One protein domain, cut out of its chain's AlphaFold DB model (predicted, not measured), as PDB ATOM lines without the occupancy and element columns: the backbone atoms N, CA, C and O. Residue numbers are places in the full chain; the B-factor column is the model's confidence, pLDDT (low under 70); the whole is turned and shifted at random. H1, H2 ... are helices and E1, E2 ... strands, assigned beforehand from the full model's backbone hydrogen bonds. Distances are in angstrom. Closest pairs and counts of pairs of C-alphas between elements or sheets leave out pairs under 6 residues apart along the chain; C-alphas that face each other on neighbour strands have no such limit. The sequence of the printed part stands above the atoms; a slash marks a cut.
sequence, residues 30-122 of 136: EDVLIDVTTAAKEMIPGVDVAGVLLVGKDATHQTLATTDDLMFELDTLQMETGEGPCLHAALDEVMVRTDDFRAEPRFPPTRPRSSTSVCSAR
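What this domain is: This is residues 30 to 122 of the 136 residues of the protein "Response regulator with putative antiterminator output domain" of Mycolicibacterium gilvum (UniProt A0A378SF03). Two small antiparallel hairpins, E1 with E2 and E3 with E4, make separate two-stranded sheets; H2 packs on the first, and the short helix H3 packs on the second while also reaching E1 and H2. The longest helix, H1, lies at one side, near the first hairpin with its residues 30 to 37, and a long loop, residues 99 to 117, runs between E3 and E4. The printed part has 93 residues, with three named helices and four named strands in the order H1, E1, E2, H2, H3, E3, E4, a mixed class of helices and strands. It is compact, with a radius of gyration of the C-alphas of 12.5 A, and the C-alphas span 33 by 33 by 23 A.

How they stand to each other: H1, residues 30 to 43, touches no helix; its C-alpha at Leu 33 is 7.5 A from that of Val 52 in E1, residues 52 to 55, the closest pair of the two. E1 forms a hairpin with E2, residues 61 to 64, antiparallel at 163 degrees, with N 54 and O 62 within hydrogen-bond range at 2.8 A. The closest C-alphas of E2 and H2, residues 70 to 81, are those of Thr 63 and Phe 72, 6.2 A apart. With its residues 75 to 79 alone, H2 touches H3, residues 85 to 91, at a steep tilt of 57 degrees, the same way; their closest C-alphas are those of Gln 78 and Leu 87, 6.5 A apart. The closest C-alphas of H3 and E1 are those of Ala 90 and Val 55, 6.6 A apart. E3, residues 95 to 98, and E4, residues 118 to 121, form the second hairpin, antiparallel at 175 degrees, with N 96 and O 120 within hydrogen-bond range at 2.8 A. The closest C-alphas of H3 and E4 are those of Cys 86 and Ser 120, 5.3 A apart. H1 is apart from E3 and E4. In H1, H2 and H3 every O i to N i+4 pair is within hydrogen-bond range.

Where its parts are: H1 begins at C-alpha 30, (159.268, 132.489, 186.930), and is 19.8 A long. E1 measures 9.6 A and E2 9.8 A. H2 is 16.6 A long, from C-alpha 70 at (167.345, 148.946, 184.878), and H3 9.9 A. E3 and E4 each measure 10.1 A, and E4 ends at C-alpha 121, (161.609, 139.942, 170.769).

The domain as a whole: The two C-alphas farthest apart are those of Asp 31 and Pro 105, 35.7 A. The printed part has no cut. The link from E3 to E4, 19 residues, is long. The mean pLDDT of the printed part is 82.4; residues 93, 110 to 117 and 119 are under 70.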
ATOM      1  N   GLU A  30     158.257 131.501 186.549       86.50
ATOM      2  CA  GLU A  30     159.268 132.489 186.930       86.50
ATOM      3  C   GLU A  30     160.681 131.891 186.924       86.50
ATOM      4  O   GLU A  30     161.576 132.442 186.289       86.50
ATOM      5  N   ASP A  31     160.867 130.708 187.522       87.62
ATOM      6  CA  ASP A  31     162.174 130.031 187.553       87.62
ATOM      7  C   ASP A  31     162.695 129.720 186.146       87.62
ATOM      8  O   ASP A  31     163.898 129.699 185.905       87.62
ATOM      9  N   VAL A  32     161.798 129.413 185.208       89.50
ATOM     10  CA  VAL A  32     162.177 129.151 183.814       89.50
ATOM     11  C   VAL A  32     162.545 130.450 183.104       89.50
ATOM     12  O   VAL A  32     163.515 130.473 182.349       89.50
ATOM     13  N   LEU A  33     161.803 131.533 183.339       91.31
ATOM     14  CA  LEU A  33     162.105 132.833 182.742       91.31
ATOM     15  C   LEU A  33     163.449 133.379 183.242       91.31
ATOM     16  O   LEU A  33     164.208 133.898 182.427       91.31
ATOM     17  N   ILE A  34     163.775 133.197 184.527       91.88
ATOM     18  CA  ILE A  34     165.070 133.586 185.112       91.88
ATOM     19  C   ILE A  34     166.225 132.839 184.440       91.88
ATOM     20  O   ILE A  34     167.216 133.462 184.054       91.88
ATOM     21  N   ASP A  35     166.102 131.523 184.250       91.19
ATOM     22  CA  ASP A  35     167.125 130.743 183.544       91.19
ATOM     23  C   ASP A  35     167.320 131.255 182.109       91.19
ATOM     24  O   ASP A  35     168.447 131.371 181.630       91.19
ATOM     25  N   VAL A  36     166.223 131.582 181.419       91.12
ATOM     26  CA  VAL A  36     166.263 132.071 180.035       91.12
ATOM     27  C   VAL A  36     166.934 133.439 179.941       91.12
ATOM     28  O   VAL A  36     167.788 133.625 179.073       91.12
ATOM     29  N   THR A  37     166.585 134.399 180.801       92.44
ATOM     30  CA  THR A  37     167.179 135.746 180.762       92.44
ATOM     31  C   THR A  37     168.638 135.735 181.196       92.44
ATOM     32  O   THR A  37     169.461 136.412 180.575       92.44
ATOM     33  N   THR A  38     168.987 134.900 182.177       92.25
ATOM     34  CA  THR A  38     170.379 134.673 182.591       92.25
ATOM     35  C   THR A  38     171.195 134.091 181.442       92.25
ATOM     36  O   THR A  38     172.219 134.656 181.060       92.25
ATOM     37  N   ALA A  39     170.703 133.023 180.808       90.56
ATOM     38  CA  ALA A  39     171.383 132.410 179.673       90.56
ATOM     39  C   ALA A  39     171.499 133.376 178.480       90.56
ATOM     40  O   ALA A  39     172.527 133.406 177.807       90.56
ATOM     41  N   ALA A  40     170.480 134.202 178.215       89.00
ATOM     42  CA  ALA A  40     170.534 135.212 177.159       89.00
ATOM     43  C   ALA A  40     171.639 136.250 177.411       89.00
ATOM     44  O   ALA A  40     172.391 136.570 176.489       89.00
ATOM     45  N   LYS A  41     171.776 136.732 178.652       89.06
ATOM     46  CA  LYS A  41     172.850 137.652 179.050       89.06
ATOM     47  C   LYS A  41     174.238 137.019 178.905       89.06
ATOM     48  O   LYS A  41     175.162 137.681 178.448       89.06
ATOM     49  N   GLU A  42     174.386 135.743 179.250       89.25
ATOM     50  CA  GLU A  42     175.665 135.028 179.131       89.25
ATOM     51  C   GLU A  42     176.051 134.708 177.679       89.25
ATOM     52  O   GLU A  42     177.231 134.743 177.325       89.25
ATOM     53  N   MET A  43     175.075 134.387 176.827       88.56
ATOM     54  CA  MET A  43     175.325 133.934 175.455       88.56
ATOM     55  C   MET A  43     175.452 135.066 174.436       88.56
ATOM     56  O   MET A  43     176.065 134.853 173.388       88.56
ATOM     57  N   ILE A  44     174.856 136.236 174.686       84.00
ATOM     58  CA  ILE A  44     174.844 137.350 173.731       84.00
ATOM     59  C   ILE A  44     175.930 138.365 174.124       84.00
ATOM     60  O   ILE A  44     175.786 139.063 175.129       84.00
ATOM     61  N   PRO A  45     177.011 138.507 173.334       81.44
ATOM     62  CA  PRO A  45     178.078 139.449 173.647       81.44
ATOM     63  C   PRO A  45     177.571 140.894 173.695       81.44
ATOM     64  O   PRO A  45     176.892 141.348 172.772       81.44
ATOM     65  N   GLY A  46     177.951 141.627 174.743       80.44
ATOM     66  CA  GLY A  46     177.599 143.041 174.910       80.44
ATOM     67  C   GLY A  46     176.197 143.294 175.471       80.44
ATOM     68  O   GLY A  46     175.731 144.426 175.404       80.44
ATOM     69  N   VAL A  47     175.519 142.271 176.003       82.69
ATOM     70  CA  VAL A  47     174.269 142.450 176.755       82.69
ATOM     71  C   VAL A  47     174.583 142.765 178.215       82.69
ATOM     72  O   VAL A  47     175.063 141.914 178.960       82.69
ATOM     73  N   ASP A  48     174.263 143.987 178.633       85.38
ATOM     74  CA  ASP A  48     174.393 144.409 180.029       85.38
ATOM     75  C   ASP A  48     173.228 143.890 180.884       85.38
ATOM     76  O   ASP A  48     173.411 143.465 182.031       85.38
ATOM     77  N   VAL A  49     172.021 143.893 180.309       88.56
ATOM     78  CA  VAL A  49     170.766 143.580 181.001       88.56
ATOM     79  C   VAL A  49     169.809 142.786 180.109       88.56
ATOM     80  O   VAL A  49     169.727 143.016 178.905       88.56
ATOM     81  N   ALA A  50     169.066 141.862 180.712       90.44
ATOM     82  CA  ALA A  50     167.998 141.099 180.076       90.44
ATOM     83  C   ALA A  50     166.785 141.004 181.014       90.44
ATOM     84  O   ALA A  50     166.925 141.042 182.236       90.44
ATOM     85  N   GLY A  51     165.590 140.876 180.446       91.94
ATOM     86  CA  GLY A  51     164.340 140.766 181.196       91.94
ATOM     87  C   GLY A  51     163.171 140.414 180.282       91.94
ATOM     88  O   GLY A  51     163.316 140.406 179.057       91.94
ATOM     89  N   VAL A  52     162.020 140.106 180.876       92.12
ATOM     90  CA  VAL A  52     160.798 139.747 180.148       92.12
ATOM     91  C   VAL A  52     159.695 140.746 180.467       92.12
ATOM     92  O   VAL A  52     159.206 140.792 181.591       92.12
ATOM     93  N   LEU A  53     159.249 141.487 179.452       91.25
ATOM     94  CA  LEU A  53     158.038 142.299 179.529       91.25
ATOM     95  C   LEU A  53     156.831 141.477 179.066       91.25
ATOM     96  O   LEU A  53     156.703 141.136 177.886       91.25
ATOM     97  N   LEU A  54     155.925 141.180 179.991       89.94
ATOM     98  CA  LEU A  54     154.630 140.584 179.697       89.94
ATOM     99  C   LEU A  54     153.588 141.689 179.532       89.94
ATOM    100  O   LEU A  54     153.234 142.362 180.495       89.94
ATOM    101  N   VAL A  55     153.057 141.837 178.321       87.94
ATOM    102  CA  VAL A  55     151.953 142.762 178.028       87.94
ATOM    103  C   VAL A  55     150.647 141.974 177.959       87.94
ATOM    104  O   VAL A  55     150.492 141.060 177.144       87.94
ATOM    105  N   GLY A  56     149.720 142.304 178.852       84.38
ATOM    106  CA  GLY A  56     148.403 141.693 178.952       84.38
ATOM    107  C   GLY A  56     147.336 142.429 178.144       84.38
ATOM    108  O   GLY A  56     147.589 143.395 177.423       84.38
ATOM    109  N   LYS A  57     146.093 141.958 178.276       76.75
ATOM    110  CA  LYS A  57     144.924 142.687 177.766       76.75
ATOM    111  C   LYS A  57     144.707 143.953 178.605       76.75
ATOM    112  O   LYS A  57     145.179 144.036 179.740       76.75
ATOM    113  N   ASP A  58     144.022 144.936 178.030       78.31
ATOM    114  CA  ASP A  58     143.639 146.183 178.710       78.31
ATOM    115  C   ASP A  58     144.824 147.030 179.213       78.31
ATOM    116  O   ASP A  58     144.750 147.655 180.265       78.31
ATOM    117  N   ALA A  59     145.931 147.040 178.459       73.56
ATOM    118  CA  ALA A  59     147.155 147.792 178.773       73.56
ATOM    119  C   ALA A  59     147.827 147.410 180.112       73.56
ATOM    120  O   ALA A  59     148.654 148.155 180.638       73.56
ATOM    121  N   THR A  60     147.512 146.229 180.652       85.56
ATOM    122  CA  THR A  60     148.236 145.671 181.802       85.56
ATOM    123  C   THR A  60     149.635 145.221 181.387       85.56
ATOM    124  O   THR A  60     149.835 144.734 180.272       85.56
ATOM    125  N   HIS A  61     150.611 145.367 182.282       89.62
ATOM    126  CA  HIS A  61     151.971 144.898 182.049       89.62
ATOM    127  C   HIS A  61     152.601 144.341 183.325       89.62
ATOM    128  O   HIS A  61     152.226 144.723 184.436       89.62
ATOM    129  N   GLN A  62     153.548 143.427 183.148       91.06
ATOM    130  CA  GLN A  62     154.386 142.882 184.208       91.06
ATOM    131  C   GLN A  62     155.805 142.707 183.680       91.06
ATOM    132  O   GLN A  62     156.003 142.098 182.631       91.06
ATOM    133  N   THR A  63     156.779 143.209 184.425       91.56
ATOM    134  CA  THR A  63     158.197 142.965 184.167       91.56
ATOM    135  C   THR A  63     158.655 141.807 185.046       91.56
ATOM    136  O   THR A  63     158.463 141.836 186.262       91.56
ATOM    137  N   LEU A  64     159.210 140.770 184.423       92.25
ATOM    138  CA  LEU A  64     159.565 139.491 185.039       92.25
ATOM    139  C   LEU A  64     161.018 139.126 184.734       92.25
ATOM    140  O   LEU A  64     161.580 139.562 183.722       92.25
ATOM    141  N   ALA A  65     161.596 138.271 185.582       91.75
ATOM    142  CA  ALA A  65     162.903 137.651 185.366       91.75
ATOM    143  C   ALA A  65     164.021 138.616 184.914       91.75
ATOM    144  O   ALA A  65     164.794 138.304 184.004       91.75
ATOM    145  N   THR A  66     164.101 139.805 185.508       91.19
ATOM    146  CA  THR A  66     165.129 140.783 185.147       91.19
ATOM    147  C   THR A  66     166.484 140.395 185.730       91.19
ATOM    148  O   THR A  66     166.587 139.873 186.837       91.19
ATOM    149  N   THR A  67     167.551 140.658 184.982       89.62
ATOM    150  CA  THR A  67     168.926 140.489 185.476       89.62
ATOM    151  C   THR A  67     169.440 141.721 186.223       89.62
ATOM    152  O   THR A  67     170.524 141.665 186.795       89.62
ATOM    153  N   ASP A  68     168.734 142.847 186.108       90.31
ATOM    154  CA  ASP A  68     169.095 144.151 186.667       90.31
ATOM    155  C   ASP A  68     167.835 145.024 186.810       90.31
ATOM    156  O   ASP A  68     166.888 144.886 186.023       90.31
ATOM    157  N   ASP A  69     167.840 145.937 187.778       87.94
ATOM    158  CA  ASP A  69     166.729 146.848 188.056       87.94
ATOM    159  C   ASP A  69     166.466 147.831 186.905       87.94
ATOM    160  O   ASP A  69     165.326 148.261 186.705       87.94
ATOM    161  N   LEU A  70     167.478 148.107 186.072       86.25
ATOM    162  CA  LEU A  70     167.345 148.946 184.878       86.25
ATOM    163  C   LEU A  70     166.223 148.474 183.936       86.25
ATOM    164  O   LEU A  70     165.604 149.293 183.254       86.25
ATOM    165  N   MET A  71     165.929 147.170 183.898       88.12
ATOM    166  CA  MET A  71     164.830 146.647 183.078       88.12
ATOM    167  C   MET A  71     163.455 147.107 183.573       88.12
ATOM    168  O   MET A  71     162.593 147.385 182.744       88.12
ATOM    169  N   PHE A  72     163.249 147.248 184.887       88.31
ATOM    170  CA  PHE A  72     161.986 147.768 185.422       88.31
ATOM    171  C   PHE A  72     161.781 149.230 185.039       88.31
ATOM    172  O   PHE A  72     160.683 149.612 184.631       88.31
ATOM    173  N   GLU A  73     162.834 150.042 185.135       87.38
ATOM    174  CA  GLU A  73     162.784 151.450 184.737       87.38
ATOM    175  C   GLU A  73     162.489 151.591 183.239       87.38
ATOM    176  O   GLU A  73     161.633 152.381 182.837       87.38
ATOM    177  N   LEU A  74     163.164 150.786 182.413       86.06
ATOM    178  CA  LEU A  74     163.006 150.803 180.964       86.06
ATOM    179  C   LEU A  74     161.605 150.361 180.529       86.06
ATOM    180  O   LEU A  74     161.014 150.989 179.651       86.06
ATOM    181  N   ASP A  75     161.072 149.292 181.112       88.94
ATOM    182  CA  ASP A  75     159.730 148.812 180.787       88.94
ATOM    183  C   ASP A  75     158.659 149.799 181.265       88.94
ATOM    184  O   ASP A  75     157.755 150.132 180.497       88.94
ATOM    185  N   THR A  76     158.795 150.339 182.480       88.19
ATOM    186  CA  THR A  76     157.872 151.356 183.014       88.19
ATOM    187  C   THR A  76     157.820 152.573 182.093       88.19
ATOM    188  O   THR A  76     156.737 152.994 181.691       88.19
ATOM    189  N   LEU A  77     158.981 153.085 181.671       87.75
ATOM    190  CA  LEU A  77     159.065 154.230 180.765       87.75
ATOM    191  C   LEU A  77     158.348 153.969 179.430       87.75
ATOM    192  O   LEU A  77     157.653 154.845 178.910       87.75
ATOM    193  N   GLN A  78     158.492 152.771 178.864       87.94
ATOM    194  CA  GLN A  78     157.821 152.413 177.610       87.94
ATOM    195  C   GLN A  78     156.305 152.323 177.764       87.94
ATOM    196  O   GLN A  78     155.556 152.742 176.881       87.94
ATOM    197  N   MET A  79     155.841 151.820 178.903       87.62
ATOM    198  CA  MET A  79     154.415 151.731 179.194       87.62
ATOM    199  C   MET A  79     153.793 153.106 179.467       87.62
ATOM    200  O   MET A  79     152.688 153.367 178.994       87.62
ATOM    201  N   GLU A  80     154.493 153.999 180.171       87.00
ATOM    202  CA  GLU A  80     154.023 155.363 180.463       87.00
ATOM    203  C   GLU A  80     153.942 156.244 179.213       87.00
ATOM    204  O   GLU A  80     153.007 157.030 179.050       87.00
ATOM    205  N   THR A  81     154.924 156.122 178.326       86.06
ATOM    206  CA  THR A  81     154.990 156.909 177.085       86.06
ATOM    207  C   THR A  81     154.168 156.303 175.950       86.06
ATOM    208  O   THR A  81     153.861 157.002 174.987       86.06
ATOM    209  N   GLY A  82     153.821 155.017 176.043       85.88
ATOM    210  CA  GLY A  82     153.139 154.283 174.981       85.88
ATOM    211  C   GLY A  82     154.015 154.002 173.755       85.88
ATOM    212  O   GLY A  82     153.494 153.597 172.717       85.88
ATOM    213  N   GLU A  83     155.333 154.187 173.858       83.56
ATOM    214  CA  GLU A  83     156.291 153.966 172.774       83.56
ATOM    215  C   GLU A  83     157.482 153.130 173.258       83.56
ATOM    216  O   GLU A  83     157.725 153.005 174.448       83.56
ATOM    217  N   GLY A  84     158.263 152.560 172.339       86.38
ATOM    218  CA  GLY A  84     159.524 151.887 172.664       86.38
ATOM    219  C   GLY A  84     159.648 150.456 172.137       86.38
ATOM    220  O   GLY A  84     158.666 149.850 171.710       86.38
ATOM    221  N   PRO A  85     160.871 149.905 172.135       86.25
ATOM    222  CA  PRO A  85     161.193 148.654 171.458       86.25
ATOM    223  C   PRO A  85     160.499 147.424 172.059       86.25
ATOM    224  O   PRO A  85     160.018 146.583 171.300       86.25
ATOM    225  N   CYS A  86     160.390 147.313 173.387       87.94
ATOM    226  CA  CYS A  86     159.694 146.209 174.055       87.94
ATOM    227  C   CYS A  86     158.190 146.262 173.780       87.94
ATOM    228  O   CYS A  86     157.595 145.243 173.427       87.94
ATOM    229  N   LEU A  87     157.580 147.447 173.878       86.62
ATOM    230  CA  LEU A  87     156.155 147.619 173.598       86.62
ATOM    231  C   LEU A  87     155.841 147.381 172.113       86.62
ATOM    232  O   LEU A  87     154.878 146.691 171.780       86.62
ATOM    233  N   HIS A  88     156.690 147.872 171.210       85.75
ATOM    234  CA  HIS A  88     156.522 147.678 169.771       85.75
ATOM    235  C   HIS A  88     156.732 146.216 169.354       85.75
ATOM    236  O   HIS A  88     155.959 145.680 168.558       85.75
ATOM    237  N   ALA A  89     157.706 145.521 169.955       87.19
ATOM    238  CA  ALA A  89     157.836 144.075 169.812       87.19
ATOM    239  C   ALA A  89     156.589 143.359 170.363       87.19
ATOM    240  O   ALA A  89     156.063 142.447 169.731       87.19
ATOM    241  N   ALA A  90     156.042 143.779 171.502       84.44
ATOM    242  CA  ALA A  90     154.848 143.158 172.072       84.44
ATOM    243  C   ALA A  90     153.575 143.363 171.224       84.44
ATOM    244  O   ALA A  90     152.729 142.464 171.186       84.44
ATOM    245  N   LEU A  91     153.441 144.492 170.516       81.56
ATOM    246  CA  LEU A  91     152.227 144.875 169.777       81.56
ATOM    247  C   LEU A  91     152.285 144.578 168.279       81.56
ATOM    248  O   LEU A  91     151.434 143.830 167.783       81.56
ATOM    249  N   ASP A  92     153.369 144.953 167.595       77.44
ATOM    250  CA  ASP A  92     153.444 144.943 166.127       77.44
ATOM    251  C   ASP A  92     154.512 143.998 165.538       77.44
ATOM    252  O   ASP A  92     154.198 143.199 164.652       77.44
ATOM    253  N   GLU A  93     155.746 144.001 166.053       68.38
ATOM    254  CA  GLU A  93     156.882 143.296 165.425       68.38
ATOM    255  C   GLU A  93     157.283 141.985 166.135       68.38
ATOM    256  O   GLU A  93     156.876 141.711 167.259       68.38
ATOM    257  N   VAL A  94     158.054 141.113 165.466       76.69
ATOM    258  CA  VAL A  94     158.574 139.863 166.074       76.69
ATOM    259  C   VAL A  94     159.913 140.097 166.776       76.69
ATOM    260  O   VAL A  94     160.183 139.463 167.793       76.69
ATOM    261  N   MET A  95     160.730 141.015 166.260       83.56
ATOM    262  CA  MET A  95     162.004 141.418 166.846       83.56
ATOM    263  C   MET A  95     162.262 142.885 166.505       83.56
ATOM    264  O   MET A  95     162.229 143.246 165.333       83.56
ATOM    265  N   VAL A  96     162.568 143.691 167.517       83.88
ATOM    266  CA  VAL A  96     163.002 145.080 167.386       83.88
ATOM    267  C   VAL A  96     164.421 145.173 167.924       83.88
ATOM    268  O   VAL A  96     164.673 144.869 169.088       83.88
ATOM    269  N   ARG A  97     165.358 145.597 167.076       84.56
ATOM    270  CA  ARG A  97     166.730 145.911 167.474       84.56
ATOM    271  C   ARG A  97     166.971 147.406 167.325       84.56
ATOM    272  O   ARG A  97     166.612 148.000 166.303       84.56
ATOM    273  N   THR A  98     167.621 147.968 168.332       81.38
ATOM    274  CA  THR A  98     168.060 149.353 168.376       81.38
ATOM    275  C   THR A  98     169.497 149.394 168.876       81.38
ATOM    276  O   THR A  98     169.747 149.072 170.034       81.38
ATOM    277  N   ASP A  99     170.435 149.787 168.010       76.69
ATOM    278  CA  ASP A  99     171.868 149.808 168.343       76.69
ATOM    279  C   ASP A  99     172.242 150.962 169.286       76.69
ATOM    280  O   ASP A  99     173.059 150.790 170.185       76.69
ATOM    281  N   ASP A 100     171.623 152.133 169.110       77.38
ATOM    282  CA  ASP A 100     171.742 153.259 170.038       77.38
ATOM    283  C   ASP A 100     170.364 153.856 170.312       77.38
ATOM    284  O   ASP A 100     169.786 154.579 169.491       77.38
ATOM    285  N   PHE A 101     169.837 153.571 171.500       74.38
ATOM    286  CA  PHE A 101     168.512 154.028 171.889       74.38
ATOM    287  C   PHE A 101     168.438 155.551 172.069       74.38
ATOM    288  O   PHE A 101     167.360 156.128 171.949       74.38
ATOM    289  N   ARG A 102     169.574 156.249 172.228       72.00
ATOM    290  CA  ARG A 102     169.607 157.722 172.239       72.00
ATOM    291  C   ARG A 102     169.459 158.328 170.864       72.00
ATOM    292  O   ARG A 102     169.061 159.487 170.792       72.00
ATOM    293  N   ALA A 103     169.821 157.609 169.808       76.81
ATOM    294  CA  ALA A 103     169.739 158.082 168.432       76.81
ATOM    295  C   ALA A 103     168.442 157.639 167.738       76.81
ATOM    296  O   ALA A 103     168.103 158.194 166.698       76.81
ATOM    297  N   GLU A 104     167.691 156.710 168.333       79.38
ATOM    298  CA  GLU A 104     166.567 156.004 167.714       79.38
ATOM    299  C   GLU A 104     165.363 156.907 167.369       79.38
ATOM    300  O   GLU A 104     164.600 157.298 168.264       79.38
ATOM    301  N   PRO A 105     165.163 157.291 166.089       80.44
ATOM    302  CA  PRO A 105     164.091 158.204 165.685       80.44
ATOM    303  C   PRO A 105     162.690 157.612 165.851       80.44
ATOM    304  O   PRO A 105     161.743 158.389 165.938       80.44
ATOM    305  N   ARG A 106     162.550 156.279 165.917       82.00
ATOM    306  CA  ARG A 106     161.249 155.614 166.094       82.00
ATOM    307  C   ARG A 106     160.629 155.868 167.464       82.00
ATOM    308  O   ARG A 106     159.411 155.832 167.559       82.00
ATOM    309  N   PHE A 107     161.444 156.127 168.491       79.19
ATOM    310  CA  PHE A 107     160.970 156.274 169.869       79.19
ATOM    311  C   PHE A 107     161.561 157.520 170.563       79.19
ATOM    312  O   PHE A 107     162.408 157.408 171.450       79.19
ATOM    313  N   PRO A 108     161.178 158.743 170.153       74.38
ATOM    314  CA  PRO A 108     161.681 159.980 170.757       74.38
ATOM    315  C   PRO A 108     161.405 160.167 172.267       74.38
ATOM    316  O   PRO A 108     162.317 160.626 172.958       74.38
ATOM    317  N   PRO A 109     160.208 159.853 172.810       71.38
ATOM    318  CA  PRO A 109     159.873 160.133 174.204       71.38
ATOM    319  C   PRO A 109     160.466 159.119 175.192       71.38
ATOM    320  O   PRO A 109     160.602 159.444 176.367       71.38
ATOM    321  N   THR A 110     160.867 157.926 174.741       62.41
ATOM    322  CA  THR A 110     161.456 156.874 175.594       62.41
ATOM    323  C   THR A 110     162.971 156.858 175.636       62.41
ATOM    324  O   THR A 110     163.554 155.946 176.219       62.41
ATOM    325  N   ARG A 111     163.639 157.852 175.043       67.44
ATOM    326  CA  ARG A 111     165.102 157.888 175.011       67.44
ATOM    327  C   ARG A 111     165.665 158.001 176.433       67.44
ATOM    328  O   ARG A 111     165.466 159.035 177.079       67.44
ATOM    329  N   PRO A 112     166.418 157.001 176.926       62.69
ATOM    330  CA  PRO A 112     167.120 157.130 178.185       62.69
ATOM    331  C   PRO A 112     168.234 158.165 178.043       62.69
ATOM    332  O   PRO A 112     168.717 158.486 176.953       62.69
ATOM    333  N   ARG A 113     168.667 158.707 179.180       53.84
ATOM    334  CA  ARG A 113     169.781 159.663 179.214       53.84
ATOM    335  C   ARG A 113     171.131 158.995 178.911       53.84
ATOM    336  O   ARG A 113     172.056 159.683 178.477       53.84
ATOM    337  N   SER A 114     171.236 157.681 179.111       51.12
ATOM    338  CA  SER A 114     172.396 156.834 178.808       51.12
ATOM    339  C   SER A 114     172.258 156.138 177.449       51.12
ATOM    340  O   SER A 114     171.158 155.951 176.942       51.12
ATOM    341  N   SER A 115     173.385 155.802 176.812       53.56
ATOM    342  CA  SER A 115     173.383 155.030 175.564       53.56
ATOM    343  C   SER A 115     173.187 153.561 175.903       53.56
ATOM    344  O   SER A 115     174.088 152.951 176.471       53.56
ATOM    345  N   THR A 116     172.025 153.019 175.552       61.53
ATOM    346  CA  THR A 116     171.697 151.605 175.745       61.53
ATOM    347  C   THR A 116     171.346 151.012 174.387       61.53
ATOM    348  O   THR A 116     170.523 151.573 173.669       61.53
ATOM    349  N   SER A 117     171.971 149.896 174.015       59.00
ATOM    350  CA  SER A 117     171.506 149.076 172.892       59.00
ATOM    351  C   SER A 117     170.390 148.173 173.408       59.00
ATOM    352  O   SER A 117     170.574 147.493 174.416       59.00
ATOM    353  N   VAL A 118     169.247 148.136 172.727       71.56
ATOM    354  CA  VAL A 118     168.088 147.332 173.146       71.56
ATOM    355  C   VAL A 118     167.708 146.362 172.036       71.56
ATOM    356  O   VAL A 118     167.524 146.749 170.883       71.56
ATOM    357  N   CYS A 119     167.590 145.084 172.387       69.69
ATOM    358  CA  CYS A 119     167.058 144.049 171.512       69.69
ATOM    359  C   CYS A 119     165.857 143.406 172.203       69.69
ATOM    360  O   CYS A 119     165.999 142.817 173.274       69.69
ATOM    361  N   SER A 120     164.684 143.519 171.590       76.75
ATOM    362  CA  SER A 120     163.418 143.026 172.129       76.75
ATOM    363  C   SER A 120     162.790 142.060 171.136       76.75
ATOM    364  O   SER A 120     162.748 142.334 169.939       76.75
ATOM    365  N   ALA A 121     162.274 140.929 171.610       72.88
ATOM    366  CA  ALA A 121     161.609 139.942 170.769       72.88
ATOM    367  C   ALA A 121     160.270 139.525 171.374       72.88
ATOM    368  O   ALA A 121     160.123 139.453 172.595       72.88
ATOM    369  N   ARG A 122     159.289 139.227 170.518       76.88
ATOM    370  CA  ARG A 122     157.982 138.749 170.970       76.88
ATOM    371  C   ARG A 122     157.977 137.239 171.153       76.88
ATOM    372  O   ARG A 122     158.115 136.489 170.187       76.88
TER     373      ARG A 122